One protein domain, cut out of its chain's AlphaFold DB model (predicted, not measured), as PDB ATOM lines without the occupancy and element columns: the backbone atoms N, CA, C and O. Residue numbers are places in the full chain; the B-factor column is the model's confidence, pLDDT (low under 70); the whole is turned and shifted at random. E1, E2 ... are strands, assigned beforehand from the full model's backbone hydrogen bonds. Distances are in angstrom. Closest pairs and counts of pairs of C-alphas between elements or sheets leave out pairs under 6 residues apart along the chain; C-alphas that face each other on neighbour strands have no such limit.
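What this domain is: This is residues 132 to 155 and 200 to 295 of the 317 residues of an uncharacterized protein of Pseudonocardia bannensis (UniProt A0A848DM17). Picture one antiparallel sheet folded over like a bent slab: E2, E3, E4 and the nearer parts of E5 and E6 make a broad half, and the two long strands E5 and E6 then bend sharply and run on as a narrower arm, where E1 pairs with the far part of E5. There is no second sheet; the unnamed residues 141 to 155 run from the end of E1 toward the E2 side of the broad half, and an unnamed tail, residues 282 to 295, folds back from the end of E6. The printed part has 120 residues, with no named helix and six named strands in the order E1, E2, E3, E4, E5, E6, and its class is all strand. The sheet is branched, with antiparallel neighbours. The whole is loose and elongated, with a radius of gyration of the C-alphas of 19.0 A and spans of 61 by 37 by 26 A.

How they stand to each other: Start at E5, residues 235 to 257, which has three neighbours in the branched sheet. It bends by 80 degrees at residue 247, and its pairing is staggered. Over residues 235 to 244 it pairs with E4, residues 222 to 232, at 140 degrees between their directions; look for N 225 and O 241, 2.8 A apart. On the same side of E5 but farther along, its residues 249 to 256 pair with E1, residues 132 to 140, at 132 degrees; there N 135 and O 254 are 2.8 A apart. On the other side of E5 is E6, residues 265 to 281, at 172 degrees; it bends by 74 degrees at residue 270, and N 240 and O 277 are 2.8 A apart. Go outward from E4 to E3, residues 212 to 219, at 162 degrees, where N 215 and O 226 are 2.8 A apart. On the other side of E3 is E2, residues 204 to 209, at 170 degrees, with N 207 and O 214 at 2.9 A. E2 to E6 form a meander, each strand the antiparallel neighbour of the one before, and each two in turn are a hairpin. E1, E2 and E6 are edge strands. E1 is apart from E3, and E2 is apart from E5. Two short pairings add to this, both antiparallel: residues 147 to 148 with 201 to 202, and residues 256 to 257 of E5 with 260 to 261.

Where its parts are: Find C-alpha 235 at (8.123, -2.749, -47.678); from there E5, the longest strand, runs 54.6 A to C-alpha 257 at (-1.187, 0.025, 6.096). E6 returns over 43.5 A and ends at C-alpha 281, (4.942, 2.016, -48.418). E4 measures 31.1 A, E1 25.5 A, E3 23.2 A and E2 16.4 A from first to last C-alpha. E1 begins at C-alpha 132, (2.895, 1.964, 6.551), and its centre is the farthest from the mean of the C-alphas, at 23.5 A.

The domain as a whole: The two C-alphas farthest apart are those of Asn 258 and Ala 284, 62.5 A. Residues 156 to 199 are not printed, and across this cut C-alphas 155 and 200 are 18.8 A apart; the link from E1 to E2 crosses it. Of the links that are printed whole, E2 to E3, E3 to E4 and E4 to E5 are tight, and E5 to E6 is short. The sheet is twisted, its C-alphas up to 10.4 A off the best plane. The mean pLDDT of the printed part is 84.8, and the model's confidence is under 70 at residues 283 to 295.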
ATOM      1  N   ASP A 132       3.906   0.993   6.136       97.75
ATOM      2  CA  ASP A 132       2.895   1.964   6.551       97.75
ATOM      3  C   ASP A 132       3.228   3.350   6.010       97.75
ATOM      4  O   ASP A 132       4.396   3.731   5.934       97.75
ATOM      5  N   GLY A 133       2.203   4.124   5.665       95.56
ATOM      6  CA  GLY A 133       2.344   5.535   5.323       95.56
ATOM      7  C   GLY A 133       1.287   6.021   4.345       95.56
ATOM      8  O   GLY A 133       0.459   5.259   3.851       95.56
ATOM      9  N   ARG A 134       1.317   7.321   4.048       93.88
ATOM     10  CA  ARG A 134       0.411   7.942   3.077       93.88
ATOM     11  C   ARG A 134       1.205   8.504   1.915       93.88
ATOM     12  O   ARG A 134       1.901   9.507   2.058       93.88
ATOM     13  N   LEU A 135       1.072   7.878   0.753       91.19
ATOM     14  CA  LEU A 135       1.675   8.362  -0.474       91.19
ATOM     15  C   LEU A 135       0.769   9.429  -1.082       91.19
ATOM     16  O   LEU A 135      -0.277   9.114  -1.643       91.19
ATOM     17  N   ARG A 136       1.190  10.690  -0.974       92.50
ATOM     18  CA  ARG A 136       0.532  11.823  -1.624       92.50
ATOM     19  C   ARG A 136       1.481  12.473  -2.619       92.50
ATOM     20  O   ARG A 136       2.460  13.102  -2.229       92.50
ATOM     21  N   ILE A 137       1.161  12.337  -3.898       92.12
ATOM     22  CA  ILE A 137       1.884  12.969  -5.000       92.12
ATOM     23  C   ILE A 137       0.955  14.008  -5.605       92.12
ATOM     24  O   ILE A 137      -0.213  13.732  -5.868       92.12
ATOM     25  N   ASP A 138       1.471  15.211  -5.808       94.88
ATOM     26  CA  ASP A 138       0.767  16.274  -6.508       94.88
ATOM     27  C   ASP A 138       1.802  17.157  -7.203       94.88
ATOM     28  O   ASP A 138       2.294  18.141  -6.648       94.88
ATOM     29  N   THR A 139       2.227  16.718  -8.384       92.81
ATOM     30  CA  THR A 139       3.447  17.204  -9.026       92.81
ATOM     31  C   THR A 139       3.193  17.544 -10.483       92.81
ATOM     32  O   THR A 139       2.712  16.716 -11.258       92.81
ATOM     33  N   ALA A 140       3.555  18.772 -10.856       93.69
ATOM     34  CA  ALA A 140       3.683  19.155 -12.253       93.69
ATOM     35  C   ALA A 140       4.888  18.432 -12.867       93.69
ATOM     36  O   ALA A 140       5.979  18.420 -12.297       93.69
ATOM     37  N   ILE A 141       4.664  17.824 -14.022       90.06
ATOM     38  CA  ILE A 141       5.671  17.148 -14.821       90.06
ATOM     39  C   ILE A 141       6.088  18.121 -15.915       90.06
ATOM     40  O   ILE A 141       5.266  18.521 -16.737       90.06
ATOM     41  N   ASP A 142       7.365  18.488 -15.923       87.31
ATOM     42  CA  ASP A 142       7.969  19.265 -16.998       87.31
ATOM     43  C   ASP A 142       8.561  18.301 -18.039       87.31
ATOM     44  O   ASP A 142       9.557  17.631 -17.739       87.31
ATOM     45  N   PRO A 143       7.979  18.203 -19.251       85.62
ATOM     46  CA  PRO A 143       8.513  17.347 -20.301       85.62
ATOM     47  C   PRO A 143       9.965  17.674 -20.652       85.62
ATOM     48  O   PRO A 143      10.704  16.759 -20.981       85.62
ATOM     49  N   SER A 144      10.409  18.931 -20.513       83.19
ATOM     50  CA  SER A 144      11.790  19.331 -20.829       83.19
ATOM     51  C   SER A 144      12.841  18.731 -19.887       83.19
ATOM     52  O   SER A 144      14.027  18.695 -20.216       83.19
ATOM     53  N   GLN A 145      12.410  18.256 -18.714       84.75
ATOM     54  CA  GLN A 145      13.264  17.584 -17.734       84.75
ATOM     55  C   GLN A 145      13.220  16.057 -17.871       84.75
ATOM     56  O   GLN A 145      13.951  15.357 -17.164       84.75
ATOM     57  N   MET A 146      12.381  15.524 -18.769       87.31
ATOM     58  CA  MET A 146      12.332  14.090 -19.027       87.31
ATOM     59  C   MET A 146      13.639  13.616 -19.653       87.31
ATOM     60  O   MET A 146      14.275  14.286 -20.464       87.31
ATOM     61  N   GLN A 147      14.043  12.415 -19.268       89.31
ATOM     62  CA  GLN A 147      15.226  11.748 -19.791       89.31
ATOM     63  C   GLN A 147      14.859  10.300 -20.072       89.31
ATOM     64  O   GLN A 147      14.042   9.713 -19.362       89.31
ATOM     65  N   PHE A 148      15.474   9.735 -21.101       89.81
ATOM     66  CA  PHE A 148      15.250   8.354 -21.497       89.81
ATOM     67  C   PHE A 148      16.460   7.518 -21.105       89.81
ATOM     68  O   PHE A 148      17.598   7.886 -21.389       89.81
ATOM     69  N   GLN A 149      16.204   6.397 -20.441       91.38
ATOM     70  CA  GLN A 149      17.220   5.426 -20.062       91.38
ATOM     71  C   GLN A 149      17.043   4.178 -20.921       91.38
ATOM     72  O   GLN A 149      16.028   3.491 -20.806       91.38
ATOM     73  N   VAL A 150      18.025   3.883 -21.769       88.94
ATOM     74  CA  VAL A 150      18.074   2.615 -22.505       88.94
ATOM     75  C   VAL A 150      18.694   1.561 -21.592       88.94
ATOM     76  O   VAL A 150      19.692   1.843 -20.926       88.94
ATOM     77  N   ILE A 151      18.089   0.374 -21.539       89.56
ATOM     78  CA  ILE A 151      18.568  -0.783 -20.771       89.56
ATOM     79  C   ILE A 151      18.787  -1.917 -21.782       89.56
ATOM     80  O   ILE A 151      17.812  -2.591 -22.122       89.56
ATOM     81  N   PRO A 152      20.004  -2.055 -22.344       85.31
ATOM     82  CA  PRO A 152      20.261  -2.955 -23.469       85.31
ATOM     83  C   PRO A 152      19.971  -4.426 -23.163       85.31
ATOM     84  O   PRO A 152      19.322  -5.094 -23.960       85.31
ATOM     85  N   ASP A 153      20.365  -4.892 -21.978       86.19
ATOM     86  CA  ASP A 153      20.324  -6.314 -21.618       86.19
ATOM     87  C   ASP A 153      19.156  -6.626 -20.681       86.19
ATOM     88  O   ASP A 153      19.215  -7.552 -19.871       86.19
ATOM     89  N   ARG A 154      18.091  -5.814 -20.727       82.38
ATOM     90  CA  ARG A 154      16.963  -5.941 -19.802       82.38
ATOM     91  C   ARG A 154      16.375  -7.358 -19.872       82.38
ATOM     92  O   ARG A 154      15.815  -7.726 -20.908       82.38
ATOM     93  N   PRO A 155      16.360  -8.123 -18.768       73.50
ATOM     94  CA  PRO A 155      15.765  -9.452 -18.780       73.50
ATOM     95  C   PRO A 155      14.274  -9.393 -19.121       73.50
ATOM     96  O   PRO A 155      13.525  -8.563 -18.600       73.50
ATOM     97  N   PRO A 200      21.555   8.277 -19.209       89.50
ATOM     98  CA  PRO A 200      20.292   8.800 -19.706       89.50
ATOM     99  C   PRO A 200      20.506   9.863 -20.789       89.50
ATOM    100  O   PRO A 200      21.349  10.755 -20.655       89.50
ATOM    101  N   VAL A 201      19.683   9.812 -21.831       89.94
ATOM    102  CA  VAL A 201      19.711  10.758 -22.951       89.94
ATOM    103  C   VAL A 201      18.551  11.750 -22.868       89.94
ATOM    104  O   VAL A 201      17.436  11.422 -22.450       89.94
ATOM    105  N   LYS A 202      18.825  13.000 -23.253       88.06
ATOM    106  CA  LYS A 202      17.822  14.070 -23.343       88.06
ATOM    107  C   LYS A 202      17.118  14.025 -24.699       88.06
ATOM    108  O   LYS A 202      17.703  13.586 -25.684       88.06
ATOM    109  N   ASN A 203      15.893  14.540 -24.756       86.81
ATOM    110  CA  ASN A 203      15.082  14.741 -25.968       86.81
ATOM    111  C   ASN A 203      14.630  13.479 -26.726       86.81
ATOM    112  O   ASN A 203      13.709  13.581 -27.531       86.81
ATOM    113  N   GLY A 204      15.207  12.303 -26.475       90.25
ATOM    114  CA  GLY A 204      14.742  11.057 -27.078       90.25
ATOM    115  C   GLY A 204      15.732   9.906 -26.981       90.25
ATOM    116  O   GLY A 204      16.906  10.121 -26.698       90.25
ATOM    117  N   ALA A 205      15.248   8.694 -27.236       92.25
ATOM    118  CA  ALA A 205      16.050   7.481 -27.360       92.25
ATOM    119  C   ALA A 205      15.589   6.649 -28.559       92.25
ATOM    120  O   ALA A 205      14.397   6.602 -28.871       92.25
ATOM    121  N   GLU A 206      16.534   5.968 -29.201       91.94
ATOM    122  CA  GLU A 206      16.298   5.046 -30.309       91.94
ATOM    123  C   GLU A 206      16.852   3.671 -29.948       91.94
ATOM    124  O   GLU A 206      17.990   3.562 -29.494       91.94
ATOM    125  N   VAL A 207      16.035   2.636 -30.122       88.38
ATOM    126  CA  VAL A 207      16.384   1.251 -29.805       88.38
ATOM    127  C   VAL A 207      15.950   0.355 -30.961       88.38
ATOM    128  O   VAL A 207      14.818   0.453 -31.442       88.38
ATOM    129  N   GLY A 208      16.860  -0.507 -31.411       85.81
ATOM    130  CA  GLY A 208      16.549  -1.598 -32.330       85.81
ATOM    131  C   GLY A 208      16.001  -2.802 -31.567       85.81
ATOM    132  O   GLY A 208      16.530  -3.153 -30.517       85.81
ATOM    133  N   VAL A 209      14.942  -3.420 -32.084       82.31
ATOM    134  CA  VAL A 209      14.370  -4.676 -31.578       82.31
ATOM    135  C   VAL A 209      14.151  -5.576 -32.787       82.31
ATOM    136  O   VAL A 209      13.121  -5.499 -33.464       82.31
ATOM    137  N   GLY A 210      15.171  -6.354 -33.129       83.62
ATOM    138  CA  GLY A 210      15.228  -7.042 -34.410       83.62
ATOM    139  C   GLY A 210      15.142  -6.126 -35.602       83.62
ATOM    140  O   GLY A 210      15.811  -5.096 -35.676       83.62
ATOM    141  N   SER A 211      14.268  -6.471 -36.541       83.81
ATOM    142  CA  SER A 211      13.997  -5.646 -37.720       83.81
ATOM    143  C   SER A 211      13.196  -4.372 -37.415       83.81
ATOM    144  O   SER A 211      12.890  -3.606 -38.337       83.81
ATOM    145  N   TRP A 212      12.817  -4.138 -36.153       87.44
ATOM    146  CA  TRP A 212      12.083  -2.954 -35.724       87.44
ATOM    147  C   TRP A 212      13.006  -1.898 -35.126       87.44
ATOM    148  O   TRP A 212      13.982  -2.183 -34.442       87.44
ATOM    149  N   THR A 213      12.637  -0.645 -35.332       89.94
ATOM    150  CA  THR A 213      13.236   0.521 -34.701       89.94
ATOM    151  C   THR A 213      12.161   1.237 -33.908       89.94
ATOM    152  O   THR A 213      11.120   1.615 -34.453       89.94
ATOM    153  N   VAL A 214      12.426   1.457 -32.627       90.38
ATOM    154  CA  VAL A 214      11.581   2.252 -31.745       90.38
ATOM    155  C   VAL A 214      12.306   3.546 -31.414       90.38
ATOM    156  O   VAL A 214      13.415   3.519 -30.888       90.38
ATOM    157  N   LYS A 215      11.677   4.685 -31.696       93.12
ATOM    158  CA  LYS A 215      12.154   6.016 -31.316       93.12
ATOM    159  C   LYS A 215      11.162   6.632 -30.351       93.12
ATOM    160  O   LYS A 215       9.971   6.688 -30.630       93.12
ATOM    161  N   THR A 216      11.656   7.125 -29.234       93.00
ATOM    162  CA  THR A 216      10.887   7.947 -28.304       93.00
ATOM    163  C   THR A 216      11.495   9.332 -28.284       93.00
ATOM    164  O   THR A 216      12.713   9.465 -28.395       93.00
ATOM    165  N   ALA A 217      10.667  10.359 -28.180       92.62
ATOM    166  CA  ALA A 217      11.120  11.734 -28.061       92.62
ATOM    167  C   ALA A 217      10.133  12.551 -27.228       92.62
ATOM    168  O   ALA A 217       8.991  12.147 -27.002       92.62
ATOM    169  N   HIS A 218      10.580  13.709 -26.763       90.88
ATOM    170  CA  HIS A 218       9.683  14.729 -26.237       90.88
ATOM    171  C   HIS A 218      10.085  16.091 -26.786       90.88
ATOM    172  O   HIS A 218      11.253  16.347 -27.090       90.88
ATOM    173  N   SER A 219       9.109  16.983 -26.878       85.88
ATOM    174  CA  SER A 219       9.328  18.393 -27.171       85.88
ATOM    175  C   SER A 219       8.461  19.252 -26.249       85.88
ATOM    176  O   SER A 219       7.747  18.733 -25.385       85.88
ATOM    177  N   ALA A 220       8.525  20.578 -26.398       81.44
ATOM    178  CA  ALA A 220       7.662  21.489 -25.659       81.44
ATOM    179  C   ALA A 220       6.185  21.253 -26.038       81.44
ATOM    180  O   ALA A 220       5.669  21.840 -26.985       81.44
ATOM    181  N   GLY A 221       5.516  20.378 -25.286       87.50
ATOM    182  CA  GLY A 221       4.099  20.065 -25.443       87.50
ATOM    183  C   GLY A 221       3.778  18.783 -26.211       87.50
ATOM    184  O   GLY A 221       2.596  18.517 -26.413       87.50
ATOM    185  N   THR A 222       4.762  17.965 -26.604       91.12
ATOM    186  CA  THR A 222       4.501  16.635 -27.189       91.12
ATOM    187  C   THR A 222       5.341  15.535 -26.550       91.12
ATOM    188  O   THR A 222       6.507  15.742 -26.208       91.12
ATOM    189  N   LEU A 223       4.735  14.357 -26.411       92.38
ATOM    190  CA  LEU A 223       5.410  13.087 -26.154       92.38
ATOM    191  C   LEU A 223       5.223  12.206 -27.386       92.38
ATOM    192  O   LEU A 223       4.087  11.925 -27.768       92.38
ATOM    193  N   ASP A 224       6.325  11.783 -27.993       92.69
ATOM    194  CA  ASP A 224       6.330  11.105 -29.283       92.69
ATOM    195  C   ASP A 224       6.892   9.684 -29.148       92.69
ATOM    196  O   ASP A 224       7.932   9.456 -28.522       92.69
ATOM    197  N   LEU A 225       6.214   8.724 -29.772       93.81
ATOM    198  CA  LEU A 225       6.641   7.339 -29.934       93.81
ATOM    199  C   LEU A 225       6.505   6.972 -31.410       93.81
ATOM    200  O   LEU A 225       5.416   7.018 -31.969       93.81
ATOM    201  N   LYS A 226       7.604   6.564 -32.031       92.50
ATOM    202  CA  LYS A 226       7.639   6.082 -33.409       92.50
ATOM    203  C   LYS A 226       8.137   4.655 -33.427       92.50
ATOM    204  O   LYS A 226       9.188   4.361 -32.865       92.50
ATOM    205  N   VAL A 227       7.404   3.777 -34.087       91.81
ATOM    206  CA  VAL A 227       7.767   2.375 -34.271       91.81
ATOM    207  C   VAL A 227       7.792   2.106 -35.762       91.81
ATOM    208  O   VAL A 227       6.805   2.347 -36.450       91.81
ATOM    209  N   GLY A 228       8.915   1.627 -36.281       88.75
ATOM    210  CA  GLY A 228       9.061   1.339 -37.702       88.75
ATOM    211  C   GLY A 228       9.782   0.029 -37.956       88.75
ATOM    212  O   GLY A 228      10.588  -0.397 -37.143       88.75
ATOM    213  N   THR A 229       9.520  -0.596 -39.095       89.50
ATOM    214  CA  THR A 229      10.299  -1.735 -39.590       89.50
ATOM    215  C   THR A 229      10.437  -1.664 -41.103       89.50
ATOM    216  O   THR A 229       9.579  -1.119 -41.809       89.50
ATOM    217  N   THR A 230      11.524  -2.241 -41.601       83.75
ATOM    218  CA  THR A 230      11.672  -2.584 -43.014       83.75
ATOM    219  C   THR A 230      11.441  -4.087 -43.132       83.75
ATOM    220  O   THR A 230      12.356  -4.877 -42.942       83.75
ATOM    221  N   ALA A 231      10.193  -4.483 -43.398       72.19
ATOM    222  CA  ALA A 231       9.786  -5.888 -43.433       72.19
ATOM    223  C   ALA A 231      10.439  -6.664 -44.592       72.19
ATOM    224  O   ALA A 231      10.622  -7.872 -44.510       72.19
ATOM    225  N   THR A 232      10.767  -5.965 -45.683       75.31
ATOM    226  CA  THR A 232      11.583  -6.448 -46.811       75.31
ATOM    227  C   THR A 232      12.290  -5.252 -47.445       75.31
ATOM    228  O   THR A 232      11.871  -4.113 -47.219       75.31
ATOM    229  N   ASP A 233      13.226  -5.486 -48.367       76.06
ATOM    230  CA  ASP A 233      13.830  -4.447 -49.225       76.06
ATOM    231  C   ASP A 233      12.804  -3.576 -49.966       76.06
ATOM    232  O   ASP A 233      13.146  -2.544 -50.539       76.06
ATOM    233  N   ARG A 234      11.534  -3.998 -49.996       77.25
ATOM    234  CA  ARG A 234      10.444  -3.345 -50.710       77.25
ATOM    235  C   ARG A 234       9.294  -2.897 -49.833       77.25
ATOM    236  O   ARG A 234       8.409  -2.288 -50.406       77.25
ATOM    237  N   LEU A 235       9.257  -3.144 -48.524       82.69
ATOM    238  CA  LEU A 235       8.123  -2.749 -47.678       82.69
ATOM    239  C   LEU A 235       8.602  -2.132 -46.370       82.69
ATOM    240  O   LEU A 235       9.294  -2.776 -45.587       82.69
ATOM    241  N   LYS A 236       8.160  -0.901 -46.121       85.31
ATOM    242  CA  LYS A 236       8.368  -0.189 -44.864       85.31
ATOM    243  C   LYS A 236       7.029   0.072 -44.199       85.31
ATOM    244  O   LYS A 236       6.082   0.468 -44.880       85.31
ATOM    245  N   VAL A 237       6.969  -0.128 -42.890       87.50
ATOM    246  CA  VAL A 237       5.798   0.160 -42.057       87.50
ATOM    247  C   VAL A 237       6.244   1.049 -40.907       87.50
ATOM    248  O   VAL A 237       7.271   0.773 -40.292       87.50
ATOM    249  N   PHE A 238       5.480   2.100 -40.628       88.88
ATOM    250  CA  PHE A 238       5.707   3.039 -39.534       88.88
ATOM    251  C   PHE A 238       4.396   3.323 -38.805       88.88
ATOM    252  O   PHE A 238       3.338   3.444 -39.427       88.88
ATOM    253  N   ILE A 239       4.489   3.447 -37.489       90.12
ATOM    254  CA  ILE A 239       3.427   3.879 -36.590       90.12
ATOM    255  C   ILE A 239       4.010   5.017 -35.760       90.12
ATOM    256  O   ILE A 239       4.949   4.805 -34.996       90.12
ATOM    257  N   ASP A 240       3.433   6.201 -35.900       91.69
ATOM    258  CA  ASP A 240       3.783   7.386 -35.133       91.69
ATOM    259  C   ASP A 240       2.620   7.703 -34.180       91.69
ATOM    260  O   ASP A 240       1.490   7.940 -34.603       91.69
ATOM    261  N   LEU A 241       2.899   7.701 -32.881       93.25
ATOM    262  CA  LEU A 241       2.008   8.131 -31.812       93.25
ATOM    263  C   LEU A 241       2.549   9.441 -31.236       93.25
ATOM    264  O   LEU A 241       3.685   9.483 -30.768       93.25
ATOM    265  N   ALA A 242       1.721  10.479 -31.216       93.38
ATOM    266  CA  ALA A 242       2.041  11.756 -30.589       93.38
ATOM    267  C   ALA A 242       0.959  12.126 -29.572       93.38
ATOM    268  O   ALA A 242      -0.235  12.119 -29.883       93.38
ATOM    269  N   ILE A 243       1.369  12.465 -28.354       94.19
ATOM    270  CA  ILE A 243       0.479  12.905 -27.278       94.19
ATOM    271  C   ILE A 243       0.767  14.377 -27.002       94.19
ATOM    272  O   ILE A 243       1.857  14.724 -26.548       94.19
ATOM    273  N   GLY A 244      -0.214  15.238 -27.268       94.31
ATOM    274  CA  GLY A 244      -0.148  16.653 -26.918       94.31
ATOM    275  C   GLY A 244      -0.370  16.843 -25.422       94.31
ATOM    276  O   GLY A 244      -1.341  16.319 -24.872       94.31
ATOM    277  N   VAL A 245       0.506  17.598 -24.761       94.44
ATOM    278  CA  VAL A 245       0.452  17.846 -23.316       94.44
ATOM    279  C   VAL A 245       0.559  19.334 -22.988       94.44
ATOM    280  O   VAL A 245       1.329  20.075 -23.594       94.44
ATOM    281  N   ARG A 246      -0.185  19.775 -21.974       94.00
ATOM    282  CA  ARG A 246      -0.107  21.117 -21.392       94.00
ATOM    283  C   ARG A 246      -0.326  21.036 -19.894       94.00
ATOM    284  O   ARG A 246      -1.346  20.526 -19.453       94.00
ATOM    285  N   ASN A 247       0.600  21.600 -19.118       92.12
ATOM    286  CA  ASN A 247       0.556  21.547 -17.654       92.12
ATOM    287  C   ASN A 247       0.364  20.110 -17.139       92.12
ATOM    288  O   ASN A 247      -0.489  19.867 -16.285       92.12
ATOM    289  N   LEU A 248       1.130  19.165 -17.701       93.25
ATOM    290  CA  LEU A 248       1.051  17.752 -17.339       93.25
ATOM    291  C   LEU A 248       1.242  17.615 -15.826       93.25
ATOM    292  O   LEU A 248       2.220  18.121 -15.277       93.25
ATOM    293  N   ARG A 249       0.306  16.971 -15.133       94.25
ATOM    294  CA  ARG A 249       0.327  16.880 -13.669       94.25
ATOM    295  C   ARG A 249      -0.097  15.496 -13.224       94.25
ATOM    296  O   ARG A 249      -1.149  15.011 -13.629       94.25
ATOM    297  N   LEU A 250       0.712  14.884 -12.367       93.94
ATOM    298  CA  LEU A 250       0.377  13.634 -11.703       93.94
ATOM    299  C   LEU A 250      -0.138  13.941 -10.303       93.94
ATOM    300  O   LEU A 250       0.540  14.608  -9.516       93.94
ATOM    301  N   ARG A 251      -1.315  13.407  -9.984       94.00
ATOM    302  CA  ARG A 251      -1.849  13.402  -8.627       94.00
ATOM    303  C   ARG A 251      -2.156  11.985  -8.195       94.00
ATOM    304  O   ARG A 251      -2.814  11.257  -8.928       94.00
ATOM    305  N   THR A 252      -1.748  11.618  -6.994       93.06
ATOM    306  CA  THR A 252      -2.232  10.411  -6.329       93.06
ATOM    307  C   THR A 252      -2.265  10.622  -4.823       93.06
ATOM    308  O   THR A 252      -1.476  11.392  -4.274       93.06
ATOM    309  N   ASP A 253      -3.215   9.975  -4.162       93.50
ATOM    310  CA  ASP A 253      -3.316   9.937  -2.710       93.50
ATOM    311  C   ASP A 253      -3.753   8.529  -2.319       93.50
ATOM    312  O   ASP A 253      -4.880   8.124  -2.596       93.50
ATOM    313  N   THR A 254      -2.842   7.764  -1.730       93.94
ATOM    314  CA  THR A 254      -3.120   6.399  -1.289       93.94
ATOM    315  C   THR A 254      -2.547   6.157   0.098       93.94
ATOM    316  O   THR A 254      -1.461   6.626   0.447       93.94
ATOM    317  N   MET A 255      -3.288   5.399   0.902       95.12
ATOM    318  CA  MET A 255      -2.820   4.905   2.192       95.12
ATOM    319  C   MET A 255      -2.206   3.519   2.006       95.12
ATOM    320  O   MET A 255      -2.756   2.689   1.284       95.12
ATOM    321  N   ILE A 256      -1.100   3.259   2.687       96.06
ATOM    322  CA  ILE A 256      -0.522   1.930   2.852       96.06
ATOM    323  C   ILE A 256      -0.561   1.624   4.347       96.06
ATOM    324  O   ILE A 256      -0.118   2.439   5.158       96.06
ATOM    325  N   ALA A 257      -1.129   0.480   4.713       97.06
ATOM    326  CA  ALA A 257      -1.187   0.025   6.096       97.06
ATOM    327  C   ALA A 257      -0.887  -1.470   6.160       97.06
ATOM    328  O   ALA A 257      -1.504  -2.262   5.443       97.06
ATOM    329  N   ASN A 258       0.040  -1.861   7.031       96.25
ATOM    330  CA  ASN A 258       0.479  -3.240   7.227       96.25
ATOM    331  C   ASN A 258       0.865  -3.950   5.914       96.25
ATOM    332  O   ASN A 258       0.490  -5.102   5.684       96.25
ATOM    333  N   GLY A 259       1.570  -3.247   5.024       93.62
ATOM    334  CA  GLY A 259       1.999  -3.769   3.725       93.62
ATOM    335  C   GLY A 259       0.846  -3.998   2.744       93.62
ATOM    336  O   GLY A 259       0.955  -4.833   1.851       93.62
ATOM    337  N   ARG A 260      -0.284  -3.304   2.910       94.62
ATOM    338  CA  ARG A 260      -1.420  -3.356   1.981       94.62
ATOM    339  C   ARG A 260      -1.781  -1.964   1.500       94.62
ATOM    340  O   ARG A 260      -1.914  -1.043   2.303       94.62
ATOM    341  N   VAL A 261      -1.973  -1.834   0.192       93.12
ATOM    342  CA  VAL A 261      -2.479  -0.603  -0.421       93.12
ATOM    343  C   VAL A 261      -3.981  -0.503  -0.154       93.12
ATOM    344  O   VAL A 261      -4.716  -1.474  -0.343       93.12
ATOM    345  N   GLY A 262      -4.426   0.657   0.322       91.75
ATOM    346  CA  GLY A 262      -5.837   1.010   0.427       91.75
ATOM    347  C   GLY A 262      -6.445   1.328  -0.942       91.75
ATOM    348  O   GLY A 262      -6.015   0.814  -1.973       91.75
ATOM    349  N   SER A 263      -7.455   2.198  -0.970       88.88
ATOM    350  CA  SER A 263      -7.962   2.740  -2.234       88.88
ATOM    351  C   SER A 263      -6.865   3.548  -2.931       88.88
ATOM    352  O   SER A 263      -6.321   4.482  -2.343       88.88
ATOM    353  N   PHE A 264      -6.560   3.181  -4.173       86.69
ATOM    354  CA  PHE A 264      -5.596   3.884  -5.007       86.69
ATOM    355  C   PHE A 264      -6.330   4.752  -6.026       86.69
ATOM    356  O   PHE A 264      -6.952   4.234  -6.952       86.69
ATOM    357  N   ASP A 265      -6.215   6.068  -5.867       87.88
ATOM    358  CA  ASP A 265      -6.689   7.046  -6.837       87.88
ATOM    359  C   ASP A 265      -5.482   7.736  -7.476       87.88
ATOM    360  O   ASP A 265      -4.634   8.311  -6.784       87.88
ATOM    361  N   ALA A 266      -5.403   7.695  -8.805       91.12
ATOM    362  CA  ALA A 266      -4.406   8.421  -9.579       91.12
ATOM    363  C   ALA A 266      -5.076   9.205 -10.709       91.12
ATOM    364  O   ALA A 266      -5.959   8.704 -11.402       91.12
ATOM    365  N   ALA A 267      -4.634  10.445 -10.898       93.12
ATOM    366  CA  ALA A 267      -5.065  11.317 -11.975       93.12
ATOM    367  C   ALA A 267      -3.841  11.845 -12.721       93.12
ATOM    368  O   ALA A 267      -2.919  12.392 -12.111       93.12
ATOM    369  N   LEU A 268      -3.866  11.702 -14.044       92.56
ATOM    370  CA  LEU A 268      -2.956  12.383 -14.950       92.56
ATOM    371  C   LEU A 268      -3.743  13.487 -15.658       92.56
ATOM    372  O   LEU A 268      -4.663  13.213 -16.428       92.56
ATOM    373  N   GLU A 269      -3.417  14.735 -15.351       94.19
ATOM    374  CA  GLU A 269      -4.054  15.927 -15.914       94.19
ATOM    375  C   GLU A 269      -3.143  16.558 -16.969       94.19
ATOM    376  O   GLU A 269      -1.928  16.378 -16.926       94.19
ATOM    377  N   GLY A 270      -3.721  17.319 -17.904       93.62
ATOM    378  CA  GLY A 270      -2.947  18.065 -18.900       93.62
ATOM    379  C   GLY A 270      -2.691  17.339 -20.223       93.62
ATOM    380  O   GLY A 270      -1.795  17.735 -20.960       93.62
ATOM    381  N   LEU A 271      -3.454  16.294 -20.548       93.88
ATOM    382  CA  LEU A 271      -3.461  15.685 -21.886       93.88
ATOM    383  C   LEU A 271      -4.399  16.485 -22.808       93.88
ATOM    384  O   LEU A 271      -5.576  16.645 -22.490       93.88
ATOM    385  N   GLU A 272      -3.899  16.990 -23.938       95.00
ATOM    386  CA  GLU A 272      -4.673  17.823 -24.877       95.00
ATOM    387  C   GLU A 272      -5.130  17.069 -26.129       95.00
ATOM    388  O   GLU A 272      -6.225  17.321 -26.639       95.00
ATOM    389  N   SER A 273      -4.298  16.164 -26.643       92.62
ATOM    390  CA  SER A 273      -4.572  15.427 -27.877       92.62
ATOM    391  C   SER A 273      -3.812  14.105 -27.932       92.62
ATOM    392  O   SER A 273      -2.787  13.928 -27.277       92.62
ATOM    393  N   ILE A 274      -4.318  13.181 -28.747       93.56
ATOM    394  CA  ILE A 274      -3.618  11.967 -29.166       93.56
ATOM    395  C   ILE A 274      -3.726  11.920 -30.688       93.56
ATOM    396  O   ILE A 274      -4.831  12.017 -31.226       93.56
ATOM    397  N   ALA A 275      -2.595  11.798 -31.372       91.50
ATOM    398  CA  ALA A 275      -2.513  11.595 -32.810       91.50
ATOM    399  C   ALA A 275      -1.836  10.253 -33.088       91.50
ATOM    400  O   ALA A 275      -0.836   9.916 -32.454       91.50
ATOM    401  N   VAL A 276      -2.405   9.492 -34.022       92.69
ATOM    402  CA  VAL A 276      -1.863   8.213 -34.481       92.69
ATOM    403  C   VAL A 276      -1.775   8.268 -35.998       92.69
ATOM    404  O   VAL A 276      -2.800   8.361 -36.671       92.69
ATOM    405  N   ASP A 277      -0.560   8.196 -36.526       89.88
ATOM    406  CA  ASP A 277      -0.281   8.136 -37.955       89.88
ATOM    407  C   ASP A 277       0.291   6.751 -38.290       89.88
ATOM    408  O   ASP A 277       1.311   6.332 -37.747       89.88
ATOM    409  N   ILE A 278      -0.373   6.024 -39.191       88.69
ATOM    410  CA  ILE A 278       0.081   4.714 -39.673       88.69
ATOM    411  C   ILE A 278       0.435   4.863 -41.149       88.69
ATOM    412  O   ILE A 278      -0.399   5.267 -41.960       88.69
ATOM    413  N   ALA A 279       1.666   4.514 -41.505       86.00
ATOM    414  CA  ALA A 279       2.148   4.559 -42.876       86.00
ATOM    415  C   ALA A 279       2.731   3.206 -43.283       86.00
ATOM    416  O   ALA A 279       3.514   2.605 -42.554       86.00
ATOM    417  N   ALA A 280       2.388   2.752 -44.485       85.19
ATOM    418  CA  ALA A 280       3.024   1.613 -45.131       85.19
ATOM    419  C   ALA A 280       3.338   1.984 -46.583       85.19
ATOM    420  O   ALA A 280       2.523   2.619 -47.253       85.19
ATOM    421  N   GLY A 281       4.523   1.628 -47.074       79.56
ATOM    422  CA  GLY A 281       4.942   2.016 -48.418       79.56
ATOM    423  C   GLY A 281       6.079   1.177 -48.972       79.56
ATOM    424  O   GLY A 281       6.824   0.540 -48.224       79.56
ATOM    425  N   VAL A 282       6.209   1.192 -50.302       75.06
ATOM    426  CA  VAL A 282       7.291   0.482 -50.980       75.06
ATOM    427  C   VAL A 282       8.588   1.280 -50.969       75.06
ATOM    428  O   VAL A 282       8.564   2.487 -51.176       75.06
ATOM    429  N   ALA A 283       9.730   0.623 -50.748       57.62
ATOM    430  CA  ALA A 283      11.007   1.300 -50.482       57.62
ATOM    431  C   ALA A 283      11.490   2.262 -51.593       57.62
ATOM    432  O   ALA A 283      12.276   3.161 -51.304       57.62
ATOM    433  N   ALA A 284      11.003   2.098 -52.830       52.81
ATOM    434  CA  ALA A 284      11.335   2.938 -53.984       52.81
ATOM    435  C   ALA A 284      10.370   4.125 -54.211       52.81
ATOM    436  O   ALA A 284      10.620   4.953 -55.084       52.81
ATOM    437  N   ALA A 285       9.280   4.232 -53.444       49.41
ATOM    438  CA  ALA A 285       8.322   5.329 -53.538       49.41
ATOM    439  C   ALA A 285       8.318   6.149 -52.241       49.41
ATOM    440  O   ALA A 285       8.426   5.606 -51.141       49.41
ATOM    441  N   ARG A 286       8.171   7.476 -52.359       46.72
ATOM    442  CA  ARG A 286       7.917   8.352 -51.205       46.72
ATOM    443  C   ARG A 286       6.693   7.792 -50.460       46.72
ATOM    444  O   ARG A 286       5.678   7.577 -51.122       46.72
ATOM    445  N   PRO A 287       6.761   7.523 -49.143       50.78
ATOM    446  CA  PRO A 287       5.634   6.945 -48.425       50.78
ATOM    447  C   PRO A 287       4.417   7.860 -48.567       50.78
ATOM    448  O   PRO A 287       4.476   9.042 -48.225       50.78
ATOM    449  N   THR A 288       3.322   7.325 -49.101       46.66
ATOM    450  CA  THR A 288       2.049   8.036 -49.182       46.66
ATOM    451  C   THR A 288       1.487   8.117 -47.767       46.66
ATOM    452  O   THR A 288       1.019   7.123 -47.217       46.66
ATOM    453  N   THR A 289       1.600   9.281 -47.130       44.38
ATOM    454  CA  THR A 289       1.098   9.489 -45.770       44.38
ATOM    455  C   THR A 289      -0.429   9.503 -45.796       44.38
ATOM    456  O   THR A 289      -1.038  10.491 -46.204       44.38
ATOM    457  N   ALA A 290      -1.068   8.421 -45.359       45.25
ATOM    458  CA  ALA A 290      -2.481   8.453 -45.004       45.25
ATOM    459  C   ALA A 290      -2.602   9.129 -43.630       45.25
ATOM    460  O   ALA A 290      -2.546   8.479 -42.592       45.25
ATOM    461  N   ARG A 291      -2.689  10.462 -43.623       39.06
ATOM    462  CA  ARG A 291      -2.807  11.245 -42.390       39.06
ATOM    463  C   ARG A 291      -4.248  11.168 -41.888       39.06
ATOM    464  O   ARG A 291      -5.112  11.897 -42.372       39.06
ATOM    465  N   SER A 292      -4.520  10.278 -40.940       39.19
ATOM    466  CA  SER A 292      -5.797  10.259 -40.222       39.19
ATOM    467  C   SER A 292      -5.647  11.063 -38.934       39.19
ATOM    468  O   SER A 292      -5.425  10.523 -37.854       39.19
ATOM    469  N   ALA A 293      -5.757  12.387 -39.040       35.75
ATOM    470  CA  ALA A 293      -5.794  13.253 -37.867       35.75
ATOM    471  C   ALA A 293      -7.174  13.154 -37.199       35.75
ATOM    472  O   ALA A 293      -8.055  13.980 -37.424       35.75
ATOM    473  N   SER A 294      -7.380  12.127 -36.378       40.19
ATOM    474  CA  SER A 294      -8.559  12.056 -35.514       40.19
ATOM    475  C   SER A 294      -8.272  12.808 -34.213       40.19
ATOM    476  O   SER A 294      -7.747  12.239 -33.261       40.19
ATOM    477  N   SER A 295      -8.578  14.110 -34.161       37.94
ATOM    478  CA  SER A 295      -8.468  14.884 -32.919       37.94
ATOM    479  C   SER A 295      -9.616  14.519 -31.973       37.94
ATOM    480  O   SER A 295     -10.696  15.112 -32.031       37.94
TER     481      SER A 295